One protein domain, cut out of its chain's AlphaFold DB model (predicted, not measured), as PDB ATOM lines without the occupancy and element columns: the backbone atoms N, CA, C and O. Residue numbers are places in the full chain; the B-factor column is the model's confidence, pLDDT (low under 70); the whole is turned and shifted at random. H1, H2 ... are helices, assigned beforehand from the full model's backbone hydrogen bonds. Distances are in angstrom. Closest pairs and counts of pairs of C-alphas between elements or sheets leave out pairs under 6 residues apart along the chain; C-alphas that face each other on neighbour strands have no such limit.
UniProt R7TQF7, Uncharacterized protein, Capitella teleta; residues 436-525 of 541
ATOM      1  N   ALA A 436     -48.563 -34.849  -3.735       95.56
ATOM      2  CA  ALA A 436     -47.783 -34.002  -2.830       95.56
ATOM      3  C   ALA A 436     -46.438 -34.650  -2.451       95.56
ATOM      4  O   ALA A 436     -45.405 -33.983  -2.461       95.56
ATOM      5  N   ALA A 437     -46.432 -35.969  -2.235       96.12
ATOM      6  CA  ALA A 437     -45.241 -36.755  -1.930       96.12
ATOM      7  C   ALA A 437     -44.260 -36.796  -3.123       96.12
ATOM      8  O   ALA A 437     -43.055 -36.589  -2.959       96.12
ATOM      9  N   ARG A 438     -44.766 -36.984  -4.354       95.12
ATOM     10  CA  ARG A 438     -43.941 -36.896  -5.579       95.12
ATOM     11  C   ARG A 438     -43.372 -35.496  -5.799       95.12
ATOM     12  O   ARG A 438     -42.201 -35.364  -6.136       95.12
ATOM     13  N   ASN A 439     -44.172 -34.457  -5.576       94.69
ATOM     14  CA  ASN A 439     -43.724 -33.070  -5.679       94.69
ATOM     15  C   ASN A 439     -42.622 -32.764  -4.657       94.69
ATOM     16  O   ASN A 439     -41.601 -32.178  -5.008       94.69
ATOM     17  N   ALA A 440     -42.781 -33.222  -3.414       93.94
ATOM     18  CA  ALA A 440     -41.748 -33.115  -2.390       93.94
ATOM     19  C   ALA A 440     -40.454 -33.819  -2.816       93.94
ATOM     20  O   ALA A 440     -39.368 -33.262  -2.667       93.94
ATOM     21  N   TYR A 441     -40.552 -34.997  -3.438       94.12
ATOM     22  CA  TYR A 441     -39.388 -35.669  -4.010       94.12
ATOM     23  C   TYR A 441     -38.675 -34.822  -5.078       94.12
ATOM     24  O   TYR A 441     -37.450 -34.722  -5.050       94.12
ATOM     25  N   VAL A 442     -39.406 -34.147  -5.972       92.62
ATOM     26  CA  VAL A 442     -38.808 -33.198  -6.934       92.62
ATOM     27  C   VAL A 442     -38.078 -32.063  -6.208       92.62
ATOM     28  O   VAL A 442     -36.907 -31.818  -6.493       92.62
ATOM     29  N   VAL A 443     -38.720 -31.431  -5.221       89.94
ATOM     30  CA  VAL A 443     -38.128 -30.318  -4.457       89.94
ATOM     31  C   VAL A 443     -36.875 -30.748  -3.687       89.94
ATOM     32  O   VAL A 443     -35.864 -30.052  -3.712       89.94
ATOM     33  N   THR A 444     -36.884 -31.920  -3.047       89.06
ATOM     34  CA  THR A 444     -35.691 -32.432  -2.346       89.06
ATOM     35  C   THR A 444     -34.529 -32.730  -3.295       89.06
ATOM     36  O   THR A 444     -33.373 -32.526  -2.928       89.06
ATOM     37  N   LYS A 445     -34.796 -33.142  -4.542       88.06
ATOM     38  CA  LYS A 445     -33.740 -33.280  -5.556       88.06
ATOM     39  C   LYS A 445     -33.152 -31.932  -5.960       88.06
ATOM     40  O   LYS A 445     -31.936 -31.853  -6.131       88.06
ATOM     41  N   ALA A 446     -33.974 -30.888  -6.057       84.31
ATOM     42  CA  ALA A 446     -33.500 -29.540  -6.359       84.31
ATOM     43  C   ALA A 446     -32.481 -29.037  -5.327       84.31
ATOM     44  O   ALA A 446     -31.524 -28.360  -5.683       84.31
ATOM     45  N   THR A 447     -32.614 -29.400  -4.047       75.81
ATOM     46  CA  THR A 447     -31.691 -28.886  -3.021       75.81
ATOM     47  C   THR A 447     -30.275 -29.442  -3.151       75.81
ATOM     48  O   THR A 447     -29.320 -28.829  -2.678       75.81
ATOM     49  N   ARG A 448     -30.109 -30.592  -3.815       71.75
ATOM     50  CA  ARG A 448     -28.807 -31.235  -4.012       71.75
ATOM     51  C   ARG A 448     -27.914 -30.480  -5.001       71.75
ATOM     52  O   ARG A 448     -26.698 -30.586  -4.880       71.75
ATOM     53  N   SER A 449     -28.468 -29.716  -5.945       59.56
ATOM     54  CA  SER A 449     -27.664 -28.961  -6.923       59.56
ATOM     55  C   SER A 449     -26.987 -27.715  -6.336       59.56
ATOM     56  O   SER A 449     -26.047 -27.210  -6.940       59.56
ATOM     57  N   GLN A 450     -27.441 -27.237  -5.171       58.34
ATOM     58  CA  GLN A 450     -26.920 -26.053  -4.464       58.34
ATOM     59  C   GLN A 450     -26.151 -26.409  -3.176       58.34
ATOM     60  O   GLN A 450     -25.612 -25.528  -2.509       58.34
ATOM     61  N   ALA A 451     -26.119 -27.685  -2.785       55.06
ATOM     62  CA  ALA A 451     -25.500 -28.107  -1.537       55.06
ATOM     63  C   ALA A 451     -23.963 -28.106  -1.653       55.06
ATOM     64  O   ALA A 451     -23.388 -28.715  -2.558       55.06
ATOM     65  N   ASP A 452     -23.299 -27.413  -0.724       51.41
ATOM     66  CA  ASP A 452     -21.844 -27.250  -0.704       51.41
ATOM     67  C   ASP A 452     -21.154 -28.614  -0.520       51.41
ATOM     68  O   ASP A 452     -21.193 -29.226   0.555       51.41
ATOM     69  N   SER A 453     -20.523 -29.110  -1.588       50.34
ATOM     70  CA  SER A 453     -19.976 -30.471  -1.687       50.34
ATOM     71  C   SER A 453     -18.847 -30.764  -0.695       50.34
ATOM     72  O   SER A 453     -18.366 -31.895  -0.624       50.34
ATOM     73  N   LYS A 454     -18.375 -29.749   0.042       49.34
ATOM     74  CA  LYS A 454     -17.205 -29.830   0.918       49.34
ATOM     75  C   LYS A 454     -17.517 -30.113   2.392       49.34
ATOM     76  O   LYS A 454     -16.565 -30.365   3.125       49.34
ATOM     77  N   SER A 455     -18.779 -30.102   2.851       49.41
ATOM     78  CA  SER A 455     -19.044 -30.161   4.308       49.41
ATOM     79  C   SER A 455     -20.115 -31.130   4.838       49.41
ATOM     80  O   SER A 455     -20.132 -31.341   6.050       49.41
ATOM     81  N   GLN A 456     -20.963 -31.783   4.024       57.28
ATOM     82  CA  GLN A 456     -21.992 -32.720   4.531       57.28
ATOM     83  C   GLN A 456     -22.259 -33.905   3.580       57.28
ATOM     84  O   GLN A 456     -22.127 -33.782   2.364       57.28
ATOM     85  N   HIS A 457     -22.636 -35.073   4.126       65.81
ATOM     86  CA  HIS A 457     -23.096 -36.213   3.323       65.81
ATOM     87  C   HIS A 457     -24.491 -35.908   2.766       65.81
ATOM     88  O   HIS A 457     -25.486 -36.040   3.473       65.81
ATOM     89  N   ILE A 458     -24.556 -35.484   1.505       71.12
ATOM     90  CA  ILE A 458     -25.821 -35.225   0.816       71.12
ATOM     91  C   ILE A 458     -26.382 -36.566   0.312       71.12
ATOM     92  O   ILE A 458     -25.679 -37.261  -0.433       71.12
ATOM     93  N   PRO A 459     -27.619 -36.952   0.681       80.12
ATOM     94  CA  PRO A 459     -28.203 -38.203   0.218       80.12
ATOM     95  C   PRO A 459     -28.404 -38.195  -1.301       80.12
ATOM     96  O   PRO A 459     -28.708 -37.180  -1.927       80.12
ATOM     97  N   THR A 460     -28.232 -39.360  -1.914       85.81
ATOM     98  CA  THR A 460     -28.505 -39.571  -3.339       85.81
ATOM     99  C   THR A 460     -30.006 -39.516  -3.635       85.81
ATOM    100  O   THR A 460     -30.835 -39.770  -2.762       85.81
ATOM    101  N   SER A 461     -30.375 -39.281  -4.899       87.94
ATOM    102  CA  SER A 461     -31.780 -39.297  -5.339       87.94
ATOM    103  C   SER A 461     -32.464 -40.639  -5.045       87.94
ATOM    104  O   SER A 461     -33.656 -40.669  -4.746       87.94
ATOM    105  N   TYR A 462     -31.710 -41.746  -5.082       88.69
ATOM    106  CA  TYR A 462     -32.207 -43.072  -4.707       88.69
ATOM    107  C   TYR A 462     -32.437 -43.192  -3.193       88.69
ATOM    108  O   TYR A 462     -33.474 -43.689  -2.773       88.69
ATOM    109  N   GLN A 463     -31.526 -42.675  -2.359       88.75
ATOM    110  CA  GLN A 463     -31.729 -42.625  -0.905       88.75
ATOM    111  C   GLN A 463     -32.950 -41.771  -0.526       88.75
ATOM    112  O   GLN A 463     -33.741 -42.197   0.309       88.75
ATOM    113  N   MET A 464     -33.142 -40.614  -1.168       90.88
ATOM    114  CA  MET A 464     -34.324 -39.762  -0.967       90.88
ATOM    115  C   MET A 464     -35.623 -40.482  -1.366       90.88
ATOM    116  O   MET A 464     -36.613 -40.416  -0.642       90.88
ATOM    117  N   LYS A 465     -35.612 -41.227  -2.484       92.69
ATOM    118  CA  LYS A 465     -36.740 -42.071  -2.919       92.69
ATOM    119  C   LYS A 465     -37.055 -43.155  -1.886       92.69
ATOM    120  O   LYS A 465     -38.217 -43.363  -1.544       92.69
ATOM    121  N   THR A 466     -36.024 -43.811  -1.354       91.56
ATOM    122  CA  THR A 466     -36.171 -44.808  -0.287       91.56
ATOM    123  C   THR A 466     -36.770 -44.207   0.978       91.56
ATOM    124  O   THR A 466     -37.690 -44.796   1.539       91.56
ATOM    125  N   ALA A 467     -36.312 -43.024   1.395       91.88
ATOM    126  CA  ALA A 467     -36.868 -42.314   2.543       91.88
ATOM    127  C   ALA A 467     -38.355 -41.978   2.344       91.88
ATOM    128  O   ALA A 467     -39.169 -42.282   3.214       91.88
ATOM    129  N   LEU A 468     -38.718 -41.415   1.185       95.19
ATOM    130  CA  LEU A 468     -40.103 -41.086   0.829       95.19
ATOM    131  C   LEU A 468     -41.027 -42.307   0.948       95.19
ATOM    132  O   LEU A 468     -42.067 -42.250   1.605       95.19
ATOM    133  N   LEU A 469     -40.641 -43.413   0.310       94.25
ATOM    134  CA  LEU A 469     -41.440 -44.634   0.284       94.25
ATOM    135  C   LEU A 469     -41.516 -45.300   1.662       94.25
ATOM    136  O   LEU A 469     -42.582 -45.787   2.034       94.25
ATOM    137  N   ASP A 470     -40.437 -45.277   2.445       91.81
ATOM    138  CA  ASP A 470     -40.452 -45.762   3.827       91.81
ATOM    139  C   ASP A 470     -41.433 -44.964   4.701       91.81
ATOM    140  O   ASP A 470     -42.269 -45.558   5.382       91.81
ATOM    141  N   TYR A 471     -41.398 -43.628   4.648       92.94
ATOM    142  CA  TYR A 471     -42.343 -42.797   5.402       92.94
ATOM    143  C   TYR A 471     -43.789 -43.019   4.963       92.94
ATOM    144  O   TYR A 471     -44.657 -43.208   5.812       92.94
ATOM    145  N   CYS A 472     -44.046 -43.084   3.656       95.06
ATOM    146  CA  CYS A 472     -45.380 -43.378   3.141       95.06
ATOM    147  C   CYS A 472     -45.897 -44.733   3.636       95.06
ATOM    148  O   CYS A 472     -47.015 -44.820   4.146       95.06
ATOM    149  N   ALA A 473     -45.062 -45.774   3.607       93.25
ATOM    150  CA  ALA A 473     -45.431 -47.073   4.150       93.25
ATOM    151  C   ALA A 473     -45.752 -47.015   5.656       93.25
ATOM    152  O   ALA A 473     -46.708 -47.649   6.097       93.25
ATOM    153  N   ARG A 474     -44.998 -46.248   6.457       90.94
ATOM    154  CA  ARG A 474     -45.268 -46.089   7.899       90.94
ATOM    155  C   ARG A 474     -46.601 -45.387   8.166       90.94
ATOM    156  O   ARG A 474     -47.396 -45.894   8.952       90.94
ATOM    157  N   LEU A 475     -46.865 -44.270   7.488       93.25
ATOM    158  CA  LEU A 475     -48.124 -43.527   7.627       93.25
ATOM    159  C   LEU A 475     -49.328 -44.405   7.258       93.25
ATOM    160  O   LEU A 475     -50.294 -44.501   8.014       93.25
ATOM    161  N   LEU A 476     -49.231 -45.140   6.147       93.38
ATOM    162  CA  LEU A 476     -50.274 -46.069   5.714       93.38
ATOM    163  C   LEU A 476     -50.528 -47.198   6.729       93.38
ATOM    164  O   LEU A 476     -51.683 -47.532   6.990       93.38
ATOM    165  N   ARG A 477     -49.485 -47.776   7.349       92.06
ATOM    166  CA  ARG A 477     -49.651 -48.801   8.408       92.06
ATOM    167  C   ARG A 477     -50.333 -48.242   9.652       92.06
ATOM    168  O   ARG A 477     -51.171 -48.923  10.246       92.06
ATOM    169  N   ASN A 478     -50.041 -46.989   9.989       90.69
ATOM    170  CA  ASN A 478     -50.699 -46.260  11.069       90.69
ATOM    171  C   ASN A 478     -52.127 -45.803  10.725       90.69
ATOM    172  O   ASN A 478     -52.808 -45.267  11.600       90.69
ATOM    173  N   LYS A 479     -52.606 -46.049   9.495       91.88
ATOM    174  CA  LYS A 479     -53.899 -45.575   8.972       91.88
ATOM    175  C   LYS A 479     -54.013 -44.047   8.957       91.88
ATOM    176  O   LYS A 479     -55.098 -43.505   9.155       91.88
ATOM    177  N   GLU A 480     -52.891 -43.367   8.752       93.75
ATOM    178  CA  GLU A 480     -52.846 -41.919   8.568       93.75
ATOM    179  C   GLU A 480     -53.243 -41.558   7.128       93.75
ATOM    180  O   GLU A 480     -52.970 -42.309   6.186       93.75
ATOM    181  N   ASP A 481     -53.903 -40.411   6.956       94.56
ATOM    182  CA  ASP A 481     -54.315 -39.909   5.644       94.56
ATOM    183  C   ASP A 481     -53.119 -39.281   4.919       94.56
ATOM    184  O   ASP A 481     -52.801 -38.101   5.093       94.56
ATOM    185  N   VAL A 482     -52.445 -40.090   4.103       95.38
ATOM    186  CA  VAL A 482     -51.272 -39.667   3.330       95.38
ATOM    187  C   VAL A 482     -51.583 -38.577   2.300       95.38
ATOM    188  O   VAL A 482     -50.681 -37.808   1.966       95.38
ATOM    189  N   ASP A 483     -52.826 -38.475   1.819       95.56
ATOM    190  CA  ASP A 483     -53.231 -37.469   0.830       95.56
ATOM    191  C   ASP A 483     -53.384 -36.074   1.453       95.56
ATOM    192  O   ASP A 483     -53.244 -35.064   0.759       95.56
ATOM    193  N   SER A 484     -53.606 -36.006   2.770       96.00
ATOM    194  CA  SER A 484     -53.681 -34.752   3.533       96.00
ATOM    195  C   SER A 484     -52.315 -34.126   3.854       96.00
ATOM    196  O   SER A 484     -52.241 -32.962   4.254       96.00
ATOM    197  N   VAL A 485     -51.221 -34.876   3.680       96.44
ATOM    198  CA  VAL A 485     -49.865 -34.430   4.026       96.44
ATOM    199  C   VAL A 485     -49.347 -33.438   2.980       96.44
ATOM    200  O   VAL A 485     -49.288 -33.741   1.785       96.44
ATOM    201  N   SER A 486     -48.941 -32.250   3.434       95.62
ATOM    202  CA  SER A 486     -48.461 -31.164   2.572       95.62
ATOM    203  C   SER A 486     -47.093 -31.453   1.945       95.62
ATOM    204  O   SER A 486     -46.342 -32.317   2.406       95.62
ATOM    205  N   ILE A 487     -46.731 -30.703   0.895       94.75
ATOM    206  CA  ILE A 487     -45.423 -30.842   0.239       94.75
ATOM    207  C   ILE A 487     -44.311 -30.514   1.238       94.75
ATOM    208  O   ILE A 487     -43.342 -31.265   1.339       94.75
ATOM    209  N   ALA A 488     -44.462 -29.433   2.006       91.56
ATOM    210  CA  ALA A 488     -43.489 -29.032   3.018       91.56
ATOM    211  C   ALA A 488     -43.249 -30.123   4.079       91.56
ATOM    212  O   ALA A 488     -42.103 -30.382   4.451       91.56
ATOM    213  N   GLU A 489     -44.306 -30.808   4.520       92.81
ATOM    214  CA  GLU A 489     -44.198 -31.870   5.524       92.81
ATOM    215  C   GLU A 489     -43.522 -33.128   4.958       92.81
ATOM    216  O   GLU A 489     -42.660 -33.723   5.607       92.81
ATOM    217  N   TRP A 490     -43.812 -33.488   3.704       95.25
ATOM    218  CA  TRP A 490     -43.074 -34.543   3.006       95.25
ATOM    219  C   TRP A 490     -41.584 -34.222   2.852       95.25
ATOM    220  O   TRP A 490     -40.743 -35.088   3.098       95.25
ATOM    221  N   VAL A 491     -41.241 -32.984   2.482       91.56
ATOM    222  CA  VAL A 491     -39.848 -32.518   2.380       91.56
ATOM    223  C   VAL A 491     -39.135 -32.655   3.729       91.56
ATOM    224  O   VAL A 491     -38.034 -33.209   3.786       91.56
ATOM    225  N   ARG A 492     -39.784 -32.221   4.819       88.56
ATOM    226  CA  ARG A 492     -39.276 -32.351   6.193       88.56
ATOM    227  C   ARG A 492     -38.983 -33.810   6.548       88.56
ATOM    228  O   ARG A 492     -37.872 -34.123   6.973       88.56
ATOM    229  N   MET A 493     -39.938 -34.712   6.306       90.62
ATOM    230  CA  MET A 493     -39.774 -36.145   6.576       90.62
ATOM    231  C   MET A 493     -38.590 -36.751   5.811       90.62
ATOM    232  O   MET A 493     -37.801 -37.499   6.391       90.62
ATOM    233  N   ILE A 494     -38.412 -36.405   4.530       89.81
ATOM    234  CA  ILE A 494     -37.281 -36.896   3.728       89.81
ATOM    235  C   ILE A 494     -35.947 -36.443   4.342       89.81
ATOM    236  O   ILE A 494     -35.042 -37.265   4.473       89.81
ATOM    237  N   PHE A 495     -35.795 -35.180   4.749       83.81
ATOM    238  CA  PHE A 495     -34.526 -34.703   5.322       83.81
ATOM    239  C   PHE A 495     -34.257 -35.197   6.747       83.81
ATOM    240  O   PHE A 495     -33.099 -35.399   7.103       83.81
ATOM    241  N   GLU A 496     -35.294 -35.463   7.541       83.31
ATOM    242  CA  GLU A 496     -35.158 -36.067   8.876       83.31
ATOM    243  C   GLU A 496     -34.840 -37.566   8.839       83.31
ATOM    244  O   GLU A 496     -34.519 -38.172   9.866       83.31
ATOM    245  N   HIS A 497     -34.919 -38.195   7.664       83.06
ATOM    246  CA  HIS A 497     -34.559 -39.595   7.515       83.06
ATOM    247  C   HIS A 497     -33.087 -39.831   7.883       83.06
ATOM    248  O   HIS A 497     -32.184 -39.098   7.483       83.06
ATOM    249  N   THR A 498     -32.820 -40.901   8.631       77.94
ATOM    250  CA  THR A 498     -31.443 -41.292   8.944       77.94
ATOM    251  C   THR A 498     -30.832 -42.009   7.746       77.94
ATOM    252  O   THR A 498     -31.217 -43.132   7.425       77.94
ATOM    253  N   TYR A 499     -29.863 -41.374   7.095       77.88
ATOM    254  CA  TYR A 499     -29.195 -41.937   5.926       77.88
ATOM    255  C   TYR A 499     -27.967 -42.759   6.317       77.88
ATOM    256  O   TYR A 499     -27.002 -42.247   6.884       77.88
ATOM    257  N   GLU A 500     -27.984 -44.046   5.974       69.06
ATOM    258  CA  GLU A 500     -26.787 -44.882   6.033       69.06
ATOM    259  C   GLU A 500     -25.788 -44.479   4.936       69.06
ATOM    260  O   GLU A 500     -26.176 -44.061   3.843       69.06
ATOM    261  N   LYS A 501     -24.487 -44.669   5.200       68.50
ATOM    262  CA  LYS A 501     -23.393 -44.354   4.256       68.50
ATOM    263  C   LYS A 501     -23.522 -45.094   2.914       68.50
ATOM    264  O   LYS A 501     -23.015 -44.626   1.896       68.50
ATOM    265  N   HIS A 502     -24.172 -46.255   2.912       66.19
ATOM    266  CA  HIS A 502     -24.443 -47.051   1.721       66.19
ATOM    267  C   HIS A 502     -25.952 -47.174   1.518       66.19
ATOM    268  O   HIS A 502     -26.686 -47.459   2.459       66.19
ATOM    269  N   ALA A 503     -26.415 -46.974   0.283       66.88
ATOM    270  CA  ALA A 503     -27.824 -47.132  -0.044       66.88
ATOM    271  C   ALA A 503     -28.246 -48.601   0.116       66.88
ATOM    272  O   ALA A 503     -27.727 -49.484  -0.573       66.88
ATOM    273  N   ILE A 504     -29.197 -48.850   1.015       74.56
ATOM    274  CA  ILE A 504     -29.895 -50.131   1.113       74.56
ATOM    275  C   ILE A 504     -30.884 -50.212  -0.062       74.56
ATOM    276  O   ILE A 504     -31.548 -49.210  -0.348       74.56
ATOM    277  N   PRO A 505     -31.019 -51.369  -0.740       81.50
ATOM    278  CA  PRO A 505     -32.079 -51.571  -1.722       81.50
ATOM    279  C   PRO A 505     -33.446 -51.211  -1.138       81.50
ATOM    280  O   PRO A 505     -33.776 -51.638  -0.029       81.50
ATOM    281  N   LEU A 506     -34.255 -50.473  -1.898       84.12
ATOM    282  CA  LEU A 506     -35.557 -49.969  -1.456       84.12
ATOM    283  C   LEU A 506     -36.412 -51.044  -0.763       84.12
ATOM    284  O   LEU A 506     -36.917 -50.839   0.339       84.12
ATOM    285  N   LEU A 507     -36.551 -52.212  -1.393       85.25
ATOM    286  CA  LEU A 507     -37.400 -53.292  -0.881       85.25
ATOM    287  C   LEU A 507     -36.891 -53.842   0.457       85.25
ATOM    288  O   LEU A 507     -37.681 -54.108   1.358       85.25
ATOM    289  N   GLN A 508     -35.570 -53.924   0.635       86.12
ATOM    290  CA  GLN A 508     -34.981 -54.329   1.910       86.12
ATOM    291  C   GLN A 508     -35.225 -53.276   3.004       86.12
ATOM    292  O   GLN A 508     -35.436 -53.638   4.163       86.12
ATOM    293  N   ALA A 509     -35.225 -51.985   2.660       84.06
ATOM    294  CA  ALA A 509     -35.549 -50.923   3.610       84.06
ATOM    295  C   ALA A 509     -37.002 -51.035   4.110       84.06
ATOM    296  O   ALA A 509     -37.242 -50.934   5.315       84.06
ATOM    297  N   LEU A 510     -37.953 -51.338   3.217       85.75
ATOM    298  CA  LEU A 510     -39.361 -51.546   3.575       85.75
ATOM    299  C   LEU A 510     -39.564 -52.741   4.518       85.75
ATOM    300  O   LEU A 510     -40.360 -52.644   5.454       85.75
ATOM    301  N   VAL A 511     -38.838 -53.842   4.296       86.94
ATOM    302  CA  VAL A 511     -38.864 -55.023   5.177       86.94
ATOM    303  C   VAL A 511     -38.347 -54.667   6.571       86.94
ATOM    304  O   VAL A 511     -39.078 -54.819   7.548       86.94
ATOM    305  N   ARG A 512     -37.143 -54.084   6.666       85.00
ATOM    306  CA  ARG A 512     -36.545 -53.670   7.951       85.00
ATOM    307  C   ARG A 512     -37.429 -52.694   8.726       85.00
ATOM    308  O   ARG A 512     -37.477 -52.729   9.952       85.00
ATOM    309  N   SER A 513     -38.092 -51.787   8.014       83.38
ATOM    310  CA  SER A 513     -39.022 -50.812   8.587       83.38
ATOM    311  C   SER A 513     -40.207 -51.495   9.273       83.38
ATOM    312  O   SER A 513     -40.476 -51.223  10.443       83.38
ATOM    313  N   LYS A 514     -40.844 -52.453   8.589       85.75
ATOM    314  CA  LYS A 514     -41.942 -53.262   9.139       85.75
ATOM    315  C   LYS A 514     -41.489 -54.092  10.344       85.75
ATOM    316  O   LYS A 514     -42.151 -54.076  11.375       85.75
ATOM    317  N   GLU A 515     -40.334 -54.753  10.261       88.19
ATOM    318  CA  GLU A 515     -39.795 -55.560  11.368       88.19
ATOM    319  C   GLU A 515     -39.581 -54.732  12.647       88.19
ATOM    320  O   GLU A 515     -39.962 -55.163  13.740       88.19
ATOM    321  N   LYS A 516     -39.017 -53.521  12.511       84.75
ATOM    322  CA  LYS A 516     -38.831 -52.576  13.626       84.75
ATOM    323  C   LYS A 516     -40.163 -52.128  14.231       84.75
ATOM    324  O   LYS A 516     -40.280 -51.986  15.449       84.75
ATOM    325  N   GLU A 517     -41.166 -51.888  13.395       84.44
ATOM    326  CA  GLU A 517     -42.512 -51.512  13.827       84.44
ATOM    327  C   GLU A 517     -43.195 -52.648  14.606       84.44
ATOM    328  O   GLU A 517     -43.693 -52.435  15.717       84.44
ATOM    329  N   ASP A 518     -43.119 -53.876  14.090       84.62
ATOM    330  CA  ASP A 518     -43.642 -55.080  14.737       84.62
ATOM    331  C   ASP A 518     -42.951 -55.365  16.077       84.62
ATOM    332  O   ASP A 518     -43.579 -55.813  17.043       84.62
ATOM    333  N   GLU A 519     -41.643 -55.124  16.175       87.88
ATOM    334  CA  GLU A 519     -40.899 -55.214  17.434       87.88
ATOM    335  C   GLU A 519     -41.369 -54.168  18.454       87.88
ATOM    336  O   GLU A 519     -41.687 -54.519  19.597       87.88
ATOM    337  N   ARG A 520     -41.522 -52.905  18.036       85.44
ATOM    338  CA  ARG A 520     -42.036 -51.822  18.889       85.44
ATOM    339  C   ARG A 520     -43.444 -52.126  19.414       85.44
ATOM    340  O   ARG A 520     -43.722 -51.921  20.599       85.44
ATOM    341  N   LEU A 521     -44.334 -52.644  18.565       83.31
ATOM    342  CA  LEU A 521     -45.689 -53.050  18.955       83.31
ATOM    343  C   LEU A 521     -45.674 -54.218  19.953       83.31
ATOM    344  O   LEU A 521     -46.425 -54.196  20.934       83.31
ATOM    345  N   ARG A 522     -44.800 -55.214  19.751       88.25
ATOM    346  CA  ARG A 522     -44.594 -56.318  20.707       88.25
ATOM    347  C   ARG A 522     -44.110 -55.808  22.064       88.25
ATOM    348  O   ARG A 522     -44.610 -56.261  23.095       88.25
ATOM    349  N   GLU A 523     -43.195 -54.844  22.094       86.62
ATOM    350  CA  GLU A 523     -42.714 -54.256  23.347       86.62
ATOM    351  C   GLU A 523     -43.811 -53.470  24.084       86.62
ATOM    352  O   GLU A 523     -43.983 -53.625  25.296       86.62
ATOM    353  N   LEU A 524     -44.613 -52.679  23.362       84.50
ATOM    354  CA  LEU A 524     -45.749 -51.948  23.937       84.50
ATOM    355  C   LEU A 524     -46.794 -52.888  24.556       84.50
ATOM    356  O   LEU A 524     -47.296 -52.598  25.645       84.50
ATOM    357  N   ARG A 525     -47.087 -54.027  23.911       84.62
ATOM    358  CA  ARG A 525     -47.969 -55.069  24.467       84.62
ATOM    359  C   ARG A 525     -47.399 -55.651  25.760       84.62
ATOM    360  O   ARG A 525     -48.078 -55.601  26.783       84.62
TER     361      ARG A 525
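Overview. This is residues 436 to 525 of the 541 residues of an uncharacterized protein of Capitella teleta (UniProt R7TQF7). The longest helix, H4, packs its first part on one side of H2 and sticks out with residues 518 to 525 from a small helical body. In that body H2 is in the middle, and on its other side are H1, folded back along H2 as a hairpin, and H3, which crosses both; the free loop 449 to 456 sticks out too. The printed part has 90 residues with four named helices, H1 to H4 in chain order, and no named strand: the class is all helix. It is only just compact, close to loose, with a radius of gyration of the C-alphas of 14.2 A, and spans 46 by 30 by 20 A.

Along the chain. Find C-alpha 506 at (-35.557, -49.969, -1.456); from there H4, residues 506 to 525, runs 29.2 A to C-alpha 525 at (-47.969, -55.069, 24.467). H2, residues 461 to 477, is 24.5 A long. H1, residues 436 to 448, starts at (-47.783, -34.002, -2.830) and covers 19.2 A; H3, residues 487 to 496, covers 14.4 A.

Arrangement. Look first at H4, which with residues 506 to 513 alone touches H2, the hub. Their closest C-alphas, Thr 466 and Leu 506, are 5.3 A apart, and the helices run the same way at a steep tilt of 35.4 degrees, only just steep. H1 and H2 are a helical hairpin, opposite ways at a shallow tilt of 29 degrees; they touch closest at the C-alphas of Lys 445 and Ser 461, 6.3 A. H3 touches H2, closest at the C-alphas of Ala 467 and Ile 494, 5.6 A, about perpendicular at 72 degrees, only just. H3 also touches H1, closest at the C-alphas of Ala 436 and Ile 487, 5.0 A, the same way at a steep tilt of 55 degrees. H4 is apart from H1 and H3. In H2, H3 and H4 every O i to N i+4 pair is within hydrogen-bond range; in H1 8 of 9 are.

Size, cuts and confidence. The C-alphas farthest apart, Lys 454 and Arg 525, are 46.2 A apart. The printed part has no cut; the link from H1 to H2 is long, 12 residues. Look for pLDDT under 70 at residues 449 to 457 and 500 to 503.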